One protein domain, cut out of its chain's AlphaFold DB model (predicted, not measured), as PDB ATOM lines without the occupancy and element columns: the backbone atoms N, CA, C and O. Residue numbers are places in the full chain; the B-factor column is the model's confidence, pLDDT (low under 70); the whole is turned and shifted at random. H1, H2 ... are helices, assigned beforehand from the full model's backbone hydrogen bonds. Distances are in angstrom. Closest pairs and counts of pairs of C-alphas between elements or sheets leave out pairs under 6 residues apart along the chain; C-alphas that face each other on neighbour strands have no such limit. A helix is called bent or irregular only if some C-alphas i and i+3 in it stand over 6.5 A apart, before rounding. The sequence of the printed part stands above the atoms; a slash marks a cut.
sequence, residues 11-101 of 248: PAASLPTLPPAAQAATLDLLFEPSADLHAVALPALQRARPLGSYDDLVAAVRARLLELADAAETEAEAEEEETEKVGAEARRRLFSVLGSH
ATOM      1  N   PRO A  11     -46.630 -20.379   6.243       89.12
ATOM      2  CA  PRO A  11     -47.932 -20.032   5.683       89.12
ATOM      3  C   PRO A  11     -48.067 -20.546   4.239       89.12
ATOM      4  O   PRO A  11     -47.195 -20.290   3.412       89.12
ATOM      5  N   ALA A  12     -49.171 -21.221   3.903       87.75
ATOM      6  CA  ALA A  12     -49.366 -21.799   2.565       87.75
ATOM      7  C   ALA A  12     -49.195 -20.758   1.440       87.75
ATOM      8  O   ALA A  12     -48.524 -21.012   0.444       87.75
ATOM      9  N   ALA A  13     -49.695 -19.537   1.645       88.69
ATOM     10  CA  ALA A  13     -49.574 -18.451   0.675       88.69
ATOM     11  C   ALA A  13     -48.123 -18.022   0.376       88.69
ATOM     12  O   ALA A  13     -47.855 -17.506  -0.711       88.69
ATOM     13  N   SER A  14     -47.178 -18.226   1.305       89.31
ATOM     14  CA  SER A  14     -45.768 -17.877   1.086       89.31
ATOM     15  C   SER A  14     -44.971 -19.008   0.441       89.31
ATOM     16  O   SER A  14     -43.982 -18.720  -0.238       89.31
ATOM     17  N   LEU A  15     -45.416 -20.265   0.569       89.19
ATOM     18  CA  LEU A  15     -44.704 -21.448   0.079       89.19
ATOM     19  C   LEU A  15     -44.254 -21.338  -1.391       89.19
ATOM     20  O   LEU A  15     -43.070 -21.561  -1.649       89.19
ATOM     21  N   PRO A  16     -45.096 -20.915  -2.360       89.75
ATOM     22  CA  PRO A  16     -44.659 -20.810  -3.751       89.75
ATOM     23  C   PRO A  16     -43.505 -19.814  -3.949       89.75
ATOM     24  O   PRO A  16     -42.740 -19.929  -4.903       89.75
ATOM     25  N   THR A  17     -43.376 -18.811  -3.080       88.94
ATOM     26  CA  THR A  17     -42.357 -17.749  -3.182       88.94
ATOM     27  C   THR A  17     -41.040 -18.083  -2.487       88.94
ATOM     28  O   THR A  17     -40.059 -17.367  -2.681       88.94
ATOM     29  N   LEU A  18     -40.995 -19.162  -1.700       90.50
ATOM     30  CA  LEU A  18     -39.789 -19.577  -0.990       90.50
ATOM     31  C   LEU A  18     -38.706 -20.092  -1.957       90.50
ATOM     32  O   LEU A  18     -39.031 -20.535  -3.060       90.50
ATOM     33  N   PRO A  19     -37.423 -20.093  -1.554       91.44
ATOM     34  CA  PRO A  19     -36.364 -20.755  -2.311       91.44
ATOM     35  C   PRO A  19     -36.663 -22.251  -2.539       91.44
ATOM     36  O   PRO A  19     -37.260 -22.878  -1.660       91.44
ATOM     37  N   PRO A  20     -36.196 -22.864  -3.645       89.00
ATOM     38  CA  PRO A  20     -36.474 -24.271  -3.955       89.00
ATOM     39  C   PRO A  20     -36.112 -25.253  -2.833       89.00
ATOM     40  O   PRO A  20     -36.863 -26.185  -2.583       89.00
ATOM     41  N   ALA A  21     -35.013 -25.012  -2.109       87.56
ATOM     42  CA  ALA A  21     -34.615 -25.845  -0.973       87.56
ATOM     43  C   ALA A  21     -35.634 -25.804   0.182       87.56
ATOM     44  O   ALA A  21     -35.938 -26.831   0.774       87.56
ATOM     45  N   ALA A  22     -36.211 -24.632   0.468       88.00
ATOM     46  CA  ALA A  22     -37.243 -24.486   1.493       88.00
ATOM     47  C   ALA A  22     -38.602 -25.044   1.036       88.00
ATOM     48  O   ALA A  22     -39.358 -25.568   1.854       88.00
ATOM     49  N   GLN A  23     -38.904 -24.972  -0.268       89.88
ATOM     50  CA  GLN A  23     -40.069 -25.651  -0.842       89.88
ATOM     51  C   GLN A  23     -39.930 -27.166  -0.692       89.88
ATOM     52  O   GLN A  23     -40.845 -27.787  -0.170       89.88
ATOM     53  N   ALA A  24     -38.784 -27.733  -1.082       86.44
ATOM     54  CA  ALA A  24     -38.488 -29.155  -0.926       86.44
ATOM     55  C   ALA A  24     -38.575 -29.589   0.543       86.44
ATOM     56  O   ALA A  24     -39.334 -30.493   0.843       86.44
ATOM     57  N   ALA A  25     -37.947 -28.858   1.470       85.00
ATOM     58  CA  ALA A  25     -38.045 -29.170   2.897       85.00
ATOM     59  C   ALA A  25     -39.491 -29.113   3.428       85.00
ATOM     60  O   ALA A  25     -39.876 -29.916   4.267       85.00
ATOM     61  N   THR A  26     -40.321 -28.184   2.937       86.81
ATOM     62  CA  THR A  26     -41.749 -28.151   3.299       86.81
ATOM     63  C   THR A  26     -42.503 -29.336   2.696       86.81
ATOM     64  O   THR A  26     -43.369 -29.907   3.353       86.81
ATOM     65  N   LEU A  27     -42.179 -29.712   1.455       85.31
ATOM     66  CA  LEU A  27     -42.729 -30.899   0.814       85.31
ATOM     67  C   LEU A  27     -42.324 -32.159   1.579       85.31
ATOM     68  O   LEU A  27     -43.212 -32.938   1.849       85.31
ATOM     69  N   ASP A  28     -41.081 -32.305   2.036       83.69
ATOM     70  CA  ASP A  28     -40.608 -33.434   2.858       83.69
ATOM     71  C   ASP A  28     -41.276 -33.516   4.249       83.69
ATOM     72  O   ASP A  28     -41.265 -34.563   4.894       83.69
ATOM     73  N   LEU A  29     -41.854 -32.414   4.748       81.06
ATOM     74  CA  LEU A  29     -42.643 -32.413   5.990       81.06
ATOM     75  C   LEU A  29     -44.089 -32.848   5.761       81.06
ATOM     76  O   LEU A  29     -44.696 -33.492   6.616       81.06
ATOM     77  N   LEU A  30     -44.667 -32.437   4.636       78.06
ATOM     78  CA  LEU A  30     -46.008 -32.860   4.249       78.06
ATOM     79  C   LEU A  30     -45.961 -34.309   3.769       78.06
ATOM     80  O   LEU A  30     -46.834 -35.118   4.071       78.06
ATOM     81  N   PHE A  31     -44.922 -34.628   3.010       77.38
ATOM     82  CA  PHE A  31     -44.822 -35.780   2.155       77.38
ATOM     83  C   PHE A  31     -43.651 -36.671   2.515       77.38
ATOM     84  O   PHE A  31     -42.620 -36.216   2.983       77.38
ATOM     85  N   GLU A  32     -43.789 -37.960   2.220       72.44
ATOM     86  CA  GLU A  32     -42.663 -38.883   2.286       72.44
ATOM     87  C   GLU A  32     -41.539 -38.425   1.327       72.44
ATOM     88  O   GLU A  32     -41.818 -38.256   0.130       72.44
ATOM     89  N   PRO A  33     -40.292 -38.243   1.816       72.06
ATOM     90  CA  PRO A  33     -39.186 -37.751   1.004       72.06
ATOM     91  C   PRO A  33     -38.943 -38.603  -0.239       72.06
ATOM     92  O   PRO A  33     -38.525 -39.762  -0.179       72.06
ATOM     93  N   SER A  34     -39.193 -38.014  -1.406       77.75
ATOM     94  CA  SER A  34     -39.016 -38.679  -2.692       77.75
ATOM     95  C   SER A  34     -38.663 -37.660  -3.766       77.75
ATOM     96  O   SER A  34     -39.417 -36.729  -4.053       77.75
ATOM     97  N   ALA A  35     -37.508 -37.856  -4.406       79.75
ATOM     98  CA  ALA A  35     -37.063 -36.998  -5.502       79.75
ATOM     99  C   ALA A  35     -38.069 -36.996  -6.669       79.75
ATOM    100  O   ALA A  35     -38.330 -35.952  -7.268       79.75
ATOM    101  N   ASP A  36     -38.683 -38.148  -6.947       81.69
ATOM    102  CA  ASP A  36     -39.707 -38.274  -7.984       81.69
ATOM    103  C   ASP A  36     -40.994 -37.548  -7.598       81.69
ATOM    104  O   ASP A  36     -41.630 -36.911  -8.440       81.69
ATOM    105  N   LEU A  37     -41.352 -37.568  -6.312       84.00
ATOM    106  CA  LEU A  37     -42.475 -36.779  -5.835       84.00
ATOM    107  C   LEU A  37     -42.200 -35.283  -5.965       84.00
ATOM    108  O   LEU A  37     -43.077 -34.554  -6.418       84.00
ATOM    109  N   HIS A  38     -41.002 -34.808  -5.623       85.94
ATOM    110  CA  HIS A  38     -40.639 -33.402  -5.816       85.94
ATOM    111  C   HIS A  38     -40.754 -32.979  -7.281       85.94
ATOM    112  O   HIS A  38     -41.282 -31.900  -7.566       85.94
ATOM    113  N   ALA A  39     -40.358 -33.848  -8.215       87.69
ATOM    114  CA  ALA A  39     -40.522 -33.608  -9.647       87.69
ATOM    115  C   ALA A  39     -41.999 -33.476 -10.076       87.69
ATOM    116  O   ALA A  39     -42.291 -32.805 -11.068       87.69
ATOM    117  N   VAL A  40     -42.934 -34.076  -9.333       86.88
ATOM    118  CA  VAL A  40     -44.386 -33.950  -9.548       86.88
ATOM    119  C   VAL A  40     -44.971 -32.742  -8.806       86.88
ATOM    120  O   VAL A  40     -45.763 -31.982  -9.373       86.88
ATOM    121  N   ALA A  41     -44.578 -32.544  -7.550       87.50
ATOM    122  CA  ALA A  41     -45.186 -31.595  -6.632       87.50
ATOM    123  C   ALA A  41     -44.719 -30.154  -6.846       87.50
ATOM    124  O   ALA A  41     -45.539 -29.241  -6.772       87.50
ATOM    125  N   LEU A  42     -43.443 -29.928  -7.174       89.00
ATOM    126  CA  LEU A  42     -42.932 -28.575  -7.414       89.00
ATOM    127  C   LEU A  42     -43.618 -27.906  -8.620       89.00
ATOM    128  O   LEU A  42     -44.102 -26.783  -8.470       89.00
ATOM    129  N   PRO A  43     -43.774 -28.558  -9.792       89.56
ATOM    130  CA  PRO A  43     -44.560 -27.979 -10.882       89.56
ATOM    131  C   PRO A  43     -46.034 -27.762 -10.514       89.56
ATOM    132  O   PRO A  43     -46.630 -26.775 -10.945       89.56
ATOM    133  N   ALA A  44     -46.636 -28.653  -9.717       87.19
ATOM    134  CA  ALA A  44     -48.013 -28.491  -9.248       87.19
ATOM    135  C   ALA A  44     -48.165 -27.258  -8.339       87.19
ATOM    136  O   ALA A  44     -49.058 -26.444  -8.572       87.19
ATOM    137  N   LEU A  45     -47.238 -27.059  -7.397       88.50
ATOM    138  CA  LEU A  45     -47.154 -25.876  -6.536       88.50
ATOM    139  C   LEU A  45     -47.050 -24.581  -7.351       88.50
ATOM    140  O   LEU A  45     -47.705 -23.591  -7.029       88.50
ATOM    141  N   GLN A  46     -46.244 -24.578  -8.419       87.25
ATOM    142  CA  GLN A  46     -46.097 -23.392  -9.268       87.25
ATOM    143  C   GLN A  46     -47.358 -23.086 -10.086       87.25
ATOM    144  O   GLN A  46     -47.690 -21.915 -10.262       87.25
ATOM    145  N   ARG A  47     -48.083 -24.115 -10.548       87.25
ATOM    146  CA  ARG A  47     -49.356 -23.952 -11.276       87.25
ATOM    147  C   ARG A  47     -50.512 -23.522 -10.371       87.25
ATOM    148  O   ARG A  47     -51.375 -22.781 -10.823       87.25
ATOM    149  N   ALA A  48     -50.522 -23.948  -9.110       83.00
ATOM    150  CA  ALA A  48     -51.610 -23.708  -8.161       83.00
ATOM    151  C   ALA A  48     -51.614 -22.299  -7.525       83.00
ATOM    152  O   ALA A  48     -52.270 -22.085  -6.509       83.00
ATOM    153  N   ARG A  49     -50.867 -21.324  -8.066       83.19
ATOM    154  CA  ARG A  49     -50.796 -19.972  -7.487       83.19
ATOM    155  C   ARG A  49     -52.063 -19.143  -7.777       83.19
ATOM    156  O   ARG A  49     -52.496 -19.113  -8.928       83.19
ATOM    157  N   PRO A  50     -52.563 -18.353  -6.803       83.56
ATOM    158  CA  PRO A  50     -52.113 -18.270  -5.409       83.56
ATOM    159  C   PRO A  50     -52.584 -19.477  -4.583       83.56
ATOM    160  O   PRO A  50     -53.716 -19.922  -4.720       83.56
ATOM    161  N   LEU A  51     -51.720 -19.965  -3.689       84.75
ATOM    162  CA  LEU A  51     -52.035 -21.100  -2.823       84.75
ATOM    163  C   LEU A  51     -52.772 -20.617  -1.563       84.75
ATOM    164  O   LEU A  51     -52.186 -19.894  -0.754       84.75
ATOM    165  N   GLY A  52     -54.046 -20.988  -1.403       86.69
ATOM    166  CA  GLY A  52     -54.874 -20.574  -0.263       86.69
ATOM    167  C   GLY A  52     -54.611 -21.389   1.004       86.69
ATOM    168  O   GLY A  52     -54.595 -20.844   2.108       86.69
ATOM    169  N   SER A  53     -54.360 -22.685   0.842       88.56
ATOM    170  CA  SER A  53     -54.163 -23.650   1.923       88.56
ATOM    171  C   SER A  53     -53.244 -24.798   1.496       88.56
ATOM    172  O   SER A  53     -52.936 -24.971   0.317       88.56
ATOM    173  N   TYR A  54     -52.809 -25.615   2.456       86.50
ATOM    174  CA  TYR A  54     -52.108 -26.857   2.131       86.50
ATOM    175  C   TYR A  54     -53.033 -27.866   1.437       86.50
ATOM    176  O   TYR A  54     -52.584 -28.555   0.527       86.50
ATOM    177  N   ASP A  55     -54.327 -27.897   1.763       84.38
ATOM    178  CA  ASP A  55     -55.290 -28.777   1.087       84.38
ATOM    179  C   ASP A  55     -55.356 -28.505  -0.424       84.38
ATOM    180  O   ASP A  55     -55.425 -29.442  -1.221       84.38
ATOM    181  N   ASP A  56     -55.228 -27.239  -0.835       85.94
ATOM    182  CA  ASP A  56     -55.144 -26.859  -2.251       85.94
ATOM    183  C   ASP A  56     -53.887 -27.433  -2.919       85.94
ATOM    184  O   ASP A  56     -53.931 -27.883  -4.068       85.94
ATOM    185  N   LEU A  57     -52.761 -27.466  -2.193       87.12
ATOM    186  CA  LEU A  57     -51.522 -28.062  -2.686       87.12
ATOM    187  C   LEU A  57     -51.707 -29.565  -2.869       87.12
ATOM    188  O   LEU A  57     -51.311 -30.086  -3.912       87.12
ATOM    189  N   VAL A  58     -52.345 -30.267  -1.926       85.19
ATOM    190  CA  VAL A  58     -52.606 -31.696  -2.146       85.19
ATOM    191  C   VAL A  58     -53.569 -31.946  -3.267       85.19
ATOM    192  O   VAL A  58     -53.359 -32.888  -4.026       85.19
ATOM    193  N   ALA A  59     -54.606 -31.124  -3.396       86.75
ATOM    194  CA  ALA A  59     -55.545 -31.249  -4.491       86.75
ATOM    195  C   ALA A  59     -54.808 -31.100  -5.831       86.75
ATOM    196  O   ALA A  59     -55.013 -31.912  -6.733       86.75
ATOM    197  N   ALA A  60     -53.878 -30.145  -5.930       89.31
ATOM    198  CA  ALA A  60     -53.051 -29.943  -7.117       89.31
ATOM    199  C   ALA A  60     -52.081 -31.108  -7.385       89.31
ATOM    200  O   ALA A  60     -51.946 -31.546  -8.532       89.31
ATOM    201  N   VAL A  61     -51.418 -31.642  -6.353       89.31
ATOM    202  CA  VAL A  61     -50.521 -32.806  -6.484       89.31
ATOM    203  C   VAL A  61     -51.313 -34.054  -6.882       89.31
ATOM    204  O   VAL A  61     -50.926 -34.753  -7.817       89.31
ATOM    205  N   ARG A  62     -52.459 -34.301  -6.240       88.81
ATOM    206  CA  ARG A  62     -53.374 -35.402  -6.564       88.81
ATOM    207  C   ARG A  62     -53.867 -35.307  -8.002       88.81
ATOM    208  O   ARG A  62     -53.799 -36.297  -8.723       88.81
ATOM    209  N   ALA A  63     -54.314 -34.127  -8.434       90.12
ATOM    210  CA  ALA A  63     -54.727 -33.897  -9.816       90.12
ATOM    211  C   ALA A  63     -53.590 -34.228 -10.791       90.12
ATOM    212  O   ALA A  63     -53.812 -34.921 -11.779       90.12
ATOM    213  N   ARG A  64     -52.349 -33.838 -10.474       91.62
ATOM    214  CA  ARG A  64     -51.193 -34.175 -11.310       91.62
ATOM    215  C   ARG A  64     -50.891 -35.678 -11.356       91.62
ATOM    216  O   ARG A  64     -50.515 -36.181 -12.412       91.62
ATOM    217  N   LEU A  65     -51.040 -36.401 -10.249       91.38
ATOM    218  CA  LEU A  65     -50.874 -37.859 -10.237       91.38
ATOM    219  C   LEU A  65     -51.962 -38.562 -11.062       91.38
ATOM    220  O   LEU A  65     -51.658 -39.531 -11.751       91.38
ATOM    221  N   LEU A  66     -53.199 -38.054 -11.040       91.81
ATOM    222  CA  LEU A  66     -54.283 -38.552 -11.893       91.81
ATOM    223  C   LEU A  66     -54.020 -38.267 -13.378       91.81
ATOM    224  O   LEU A  66     -54.161 -39.175 -14.185       91.81
ATOM    225  N   GLU A  67     -53.532 -37.072 -13.730       91.88
ATOM    226  CA  GLU A  67     -53.095 -36.764 -15.104       91.88
ATOM    227  C   GLU A  67     -52.005 -37.738 -15.589       91.88
ATOM    228  O   GLU A  67     -52.023 -38.171 -16.740       91.88
ATOM    229  N   LEU A  68     -51.049 -38.097 -14.722       91.31
ATOM    230  CA  LEU A  68     -50.027 -39.100 -15.039       91.31
ATOM    231  C   LEU A  68     -50.620 -40.504 -15.184       91.31
ATOM    232  O   LEU A  68     -50.145 -41.265 -16.024       91.31
ATOM    233  N   ALA A  69     -51.635 -40.851 -14.389       91.56
ATOM    234  CA  ALA A  69     -52.335 -42.126 -14.507       91.56
ATOM    235  C   ALA A  69     -53.092 -42.227 -15.837       91.56
ATOM    236  O   ALA A  69     -52.977 -43.239 -16.519       91.56
ATOM    237  N   ASP A  70     -53.784 -41.163 -16.246       91.81
ATOM    238  CA  ASP A  70     -54.491 -41.118 -17.527       91.81
ATOM    239  C   ASP A  70     -53.500 -41.175 -18.709       91.81
ATOM    240  O   ASP A  70     -53.693 -41.949 -19.645       91.81
ATOM    241  N   ALA A  71     -52.376 -40.450 -18.641       89.38
ATOM    242  CA  ALA A  71     -51.319 -40.525 -19.659       89.38
ATOM    243  C   ALA A  71     -50.629 -41.903 -19.712       89.38
ATOM    244  O   ALA A  71     -50.258 -42.383 -20.783       89.38
ATOM    245  N   ALA A  72     -50.476 -42.579 -18.572       87.81
ATOM    246  CA  ALA A  72     -49.962 -43.948 -18.531       87.81
ATOM    247  C   ALA A  72     -50.940 -44.953 -19.162       87.81
ATOM    248  O   ALA A  72     -50.534 -46.033 -19.580       87.81
ATOM    249  N   GLU A  73     -52.230 -44.636 -19.230       84.62
ATOM    250  CA  GLU A  73     -53.225 -45.495 -19.877       84.62
ATOM    251  C   GLU A  73     -53.225 -45.331 -21.395       84.62
ATOM    252  O   GLU A  73     -53.414 -46.325 -22.090       84.62
ATOM    253  N   THR A  74     -52.917 -44.136 -21.914       76.56
ATOM    254  CA  THR A  74     -52.828 -43.914 -23.367       76.56
ATOM    255  C   THR A  74     -51.732 -44.741 -24.047       76.56
ATOM    256  O   THR A  74     -51.837 -45.010 -25.237       76.56
ATOM    257  N   GLU A  75     -50.736 -45.233 -23.297       64.06
ATOM    258  CA  GLU A  75     -49.736 -46.203 -23.780       64.06
ATOM    259  C   GLU A  75     -50.377 -47.497 -24.309       64.06
ATOM    260  O   GLU A  75     -49.888 -48.080 -25.269       64.06
ATOM    261  N   ALA A  76     -51.480 -47.952 -23.700       58.50
ATOM    262  CA  ALA A  76     -52.123 -49.216 -24.065       58.50
ATOM    263  C   ALA A  76     -52.943 -49.131 -25.367       58.50
ATOM    264  O   ALA A  76     -53.349 -50.166 -25.896       58.50
ATOM    265  N   GLU A  77     -53.199 -47.918 -25.863       60.66
ATOM    266  CA  GLU A  77     -54.083 -47.638 -27.003       60.66
ATOM    267  C   GLU A  77     -53.365 -46.880 -28.139       60.66
ATOM    268  O   GLU A  77     -53.967 -46.597 -29.171       60.66
ATOM    269  N   ALA A  78     -52.084 -46.542 -27.960       60.78
ATOM    270  CA  ALA A  78     -51.301 -45.724 -28.879       60.78
ATOM    271  C   ALA A  78     -50.738 -46.527 -30.065       60.78
ATOM    272  O   ALA A  78     -49.985 -47.479 -29.882       60.78
ATOM    273  N   GLU A  79     -51.047 -46.094 -31.293       63.81
ATOM    274  CA  GLU A  79     -50.452 -46.626 -32.533       63.81
ATOM    275  C   GLU A  79     -49.156 -45.888 -32.935       63.81
ATOM    276  O   GLU A  79     -48.391 -46.376 -33.767       63.81
ATOM    277  N   GLU A  80     -48.891 -44.713 -32.346       72.38
ATOM    278  CA  GLU A  80     -47.745 -43.857 -32.672       72.38
ATOM    279  C   GLU A  80     -46.613 -43.977 -31.632       72.38
ATOM    280  O   GLU A  80     -46.826 -43.825 -30.424       72.38
ATOM    281  N   GLU A  81     -45.376 -44.153 -32.114       73.88
ATOM    282  CA  GLU A  81     -44.165 -44.366 -31.296       73.88
ATOM    283  C   GLU A  81     -43.909 -43.234 -30.277       73.88
ATOM    284  O   GLU A  81     -43.378 -43.458 -29.188       73.88
ATOM    285  N   GLU A  82     -44.280 -41.995 -30.610       76.19
ATOM    286  CA  GLU A  82     -44.098 -40.844 -29.721       76.19
ATOM    287  C   GLU A  82     -45.093 -40.868 -28.548       76.19
ATOM    288  O   GLU A  82     -44.702 -40.639 -27.401       76.19
ATOM    289  N   THR A  83     -46.354 -41.234 -28.799       73.88
ATOM    290  CA  THR A  83     -47.383 -41.371 -27.754       73.88
ATOM    291  C   THR A  83     -47.127 -42.553 -26.817       73.88
ATOM    292  O   THR A  83     -47.318 -42.422 -25.605       73.88
ATOM    293  N   GLU A  84     -46.598 -43.662 -27.340       77.12
ATOM    294  CA  GLU A  84     -46.173 -44.816 -26.540       77.12
ATOM    295  C   GLU A  84     -45.064 -44.421 -25.548       77.12
ATOM    296  O   GLU A  84     -45.172 -44.673 -24.346       77.12
ATOM    297  N   LYS A  85     -44.030 -43.703 -26.014       81.06
ATOM    298  CA  LYS A  85     -42.923 -43.232 -25.159       81.06
ATOM    299  C   LYS A  85     -43.390 -42.296 -24.048       81.06
ATOM    300  O   LYS A  85     -42.911 -42.409 -22.915       81.06
ATOM    301  N   VAL A  86     -44.313 -41.380 -24.351       83.44
ATOM    302  CA  VAL A  86     -44.875 -40.451 -23.358       83.44
ATOM    303  C   VAL A  86     -45.646 -41.212 -22.277       83.44
ATOM    304  O   VAL A  86     -45.457 -40.940 -21.087       83.44
ATOM    305  N   GLY A  87     -46.466 -42.191 -22.668       83.75
ATOM    306  CA  GLY A  87     -47.214 -43.021 -21.725       83.75
ATOM    307  C   GLY A  87     -46.313 -43.910 -20.862       83.75
ATOM    308  O   GLY A  87     -46.471 -43.937 -19.637       83.75
ATOM    309  N   ALA A  88     -45.291 -44.531 -21.459       85.31
ATOM    310  CA  ALA A  88     -44.295 -45.327 -20.741       85.31
ATOM    311  C   ALA A  88     -43.525 -44.489 -19.706       85.31
ATOM    312  O   ALA A  88     -43.303 -44.913 -18.565       85.31
ATOM    313  N   GLU A  89     -43.143 -43.259 -20.065       87.25
ATOM    314  CA  GLU A  89     -42.503 -42.342 -19.129       87.25
ATOM    315  C   GLU A  89     -43.453 -41.909 -18.000       87.25
ATOM    316  O   GLU A  89     -43.042 -41.890 -16.833       87.25
ATOM    317  N   ALA A  90     -44.713 -41.597 -18.319       88.50
ATOM    318  CA  ALA A  90     -45.722 -41.258 -17.319       88.50
ATOM    319  C   ALA A  90     -45.928 -42.412 -16.327       88.50
ATOM    320  O   ALA A  90     -45.884 -42.188 -15.112       88.50
ATOM    321  N   ARG A  91     -46.034 -43.652 -16.828       89.31
ATOM    322  CA  ARG A  91     -46.121 -44.867 -16.008       89.31
ATOM    323  C   ARG A  91     -44.901 -45.017 -15.108       89.31
ATOM    324  O   ARG A  91     -45.063 -45.217 -13.905       89.31
ATOM    325  N   ARG A  92     -43.690 -44.880 -15.660       89.75
ATOM    326  CA  ARG A  92     -42.435 -44.997 -14.898       89.75
ATOM    327  C   ARG A  92     -42.400 -44.014 -13.731       89.75
ATOM    328  O   ARG A  92     -42.121 -44.416 -12.604       89.75
ATOM    329  N   ARG A  93     -42.698 -42.738 -13.995       88.25
ATOM    330  CA  ARG A  93     -42.703 -41.681 -12.970       88.25
ATOM    331  C   ARG A  93     -43.763 -41.950 -11.905       88.25
ATOM    332  O   ARG A  93     -43.457 -41.885 -10.719       88.25
ATOM    333  N   LEU A  94     -44.980 -42.302 -12.321       89.56
ATOM    334  CA  LEU A  94     -46.078 -42.599 -11.407       89.56
ATOM    335  C   LEU A  94     -45.738 -43.772 -10.481       89.56
ATOM    336  O   LEU A  94     -45.888 -43.662  -9.269       89.56
ATOM    337  N   PHE A  95     -45.235 -44.872 -11.037       89.50
ATOM    338  CA  PHE A  95     -44.926 -46.075 -10.266       89.50
ATOM    339  C   PHE A  95     -43.734 -45.847  -9.335       89.50
ATOM    340  O   PHE A  95     -43.730 -46.380  -8.231       89.50
ATOM    341  N   SER A  96     -42.771 -45.005  -9.721       88.75
ATOM    342  CA  SER A  96     -41.684 -44.611  -8.821       88.75
ATOM    343  C   SER A  96     -42.208 -43.871  -7.585       88.75
ATOM    344  O   SER A  96     -41.850 -44.208  -6.454       88.75
ATOM    345  N   VAL A  97     -43.139 -42.925  -7.775       87.50
ATOM    346  CA  VAL A  97     -43.776 -42.197  -6.664       87.50
ATOM    347  C   VAL A  97     -44.596 -43.145  -5.784       87.50
ATOM    348  O   VAL A  97     -44.375 -43.197  -4.577       87.50
ATOM    349  N   LEU A  98     -45.497 -43.939  -6.374       86.56
ATOM    350  CA  LEU A  98     -46.382 -44.840  -5.618       86.56
ATOM    351  C   LEU A  98     -45.636 -46.018  -4.963       86.56
ATOM    352  O   LEU A  98     -46.086 -46.560  -3.953       86.56
ATOM    353  N   GLY A  99     -44.503 -46.433  -5.528       83.75
ATOM    354  CA  GLY A  99     -43.660 -47.510  -5.011       83.75
ATOM    355  C   GLY A  99     -42.702 -47.076  -3.899       83.75
ATOM    356  O   GLY A  99     -42.199 -47.934  -3.174       83.75
ATOM    357  N   SER A 100     -42.476 -45.767  -3.731       80.56
ATOM    358  CA  SER A 100     -41.576 -45.209  -2.707       80.56
ATOM    359  C   SER A 100     -42.135 -45.301  -1.280       80.56
ATOM    360  O   SER A 100     -41.421 -45.019  -0.318       80.56
ATOM    361  N   HIS A 101     -43.396 -45.704  -1.110       75.44
ATOM    362  CA  HIS A 101     -44.009 -45.819   0.209       75.44
ATOM    363  C   HIS A 101     -43.403 -46.962   1.046       75.44
ATOM    364  O   HIS A 101     -43.164 -48.057   0.524       75.44
TER     365      HIS A 101
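AT A GLANCE: This is residues 11 to 101 of the 248 residues of an uncharacterized protein of Myceliophthora thermophila (strain ATCC 42464 / BCRC 31852 / DSM 1799) (UniProt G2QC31). Two long helices, H3 and H4, make a V that is joined at one end by the loop of residues 75 to 80, and a shorter helix, H2, lies across the open end of the V, with H1 packed on H2 and away from both arms. H3 runs along much of the longest axis, and H4 folds back from its far end towards H2. The printed part has 91 residues with four named helices, in the order H1, H2, H3, H4, and no named strand; the class is all helix. It is only just compact, close to loose, with a radius of gyration of the C-alphas of 14.4 A, and elongated, spanning 46 by 25 by 20 A.

HOW THE PARTS SIT: H1, residues 20 to 30, touches H2, residues 35 to 47, about perpendicular at 74 degrees; the closest C-alphas are those of Ala 24 and His 38, 6.8 A apart. H2 is the hub, touching three other helices. With its residues 40 to 45 alone it touches H3, residues 54 to 74, opposite ways at a steep tilt of 67 degrees, only just short of about perpendicular; the closest C-alphas are those of Ala 41 and Val 61, 5.5 A apart. With residues 36 to 37 alone H2 touches H4, residues 81 to 99, at 73 degrees, only just about perpendicular; the closest C-alphas, of Leu 37 and Val 97, are 5.6 A apart. H3 and H4 form a helical hairpin, touching opposite ways at a steep tilt of 44 degrees, closest at the C-alphas of Ala 72 and Gly 87, 4.3 A apart. The packing is mostly crossed, with none of the four pairs of helices that touch at a shallow tilt. H1 is apart from H3 and from H4. In H1, H3 and H4 every O i to N i+4 pair is within hydrogen-bond range; in H2, 8 of 9 are.

IN THESE COORDINATES: H1 begins at C-alpha 20, (-36.474, -24.271, -3.955), and measures 15.2 A from first to last C-alpha. H2 measures 18.8 A and is neither bent nor irregular, but only just: C-alphas 40 and 43 are 6.1 A apart. H3, the longest, measures 30.7 A and ends at C-alpha 74, (-52.828, -43.914, -23.367). H4 measures 26.5 A and ends at C-alpha 99, (-43.660, -47.510, -5.011).

THE WHOLE: The two C-alphas farthest apart, those of Pro 11 and Glu 79, are 46.6 A apart. The printed part has no cut. The link from H1 to H2 is tight, and those from H2 to H3 and from H3 to H4 are short. The mean pLDDT of the printed part is 84.3, and residues 75 to 79 are under 70.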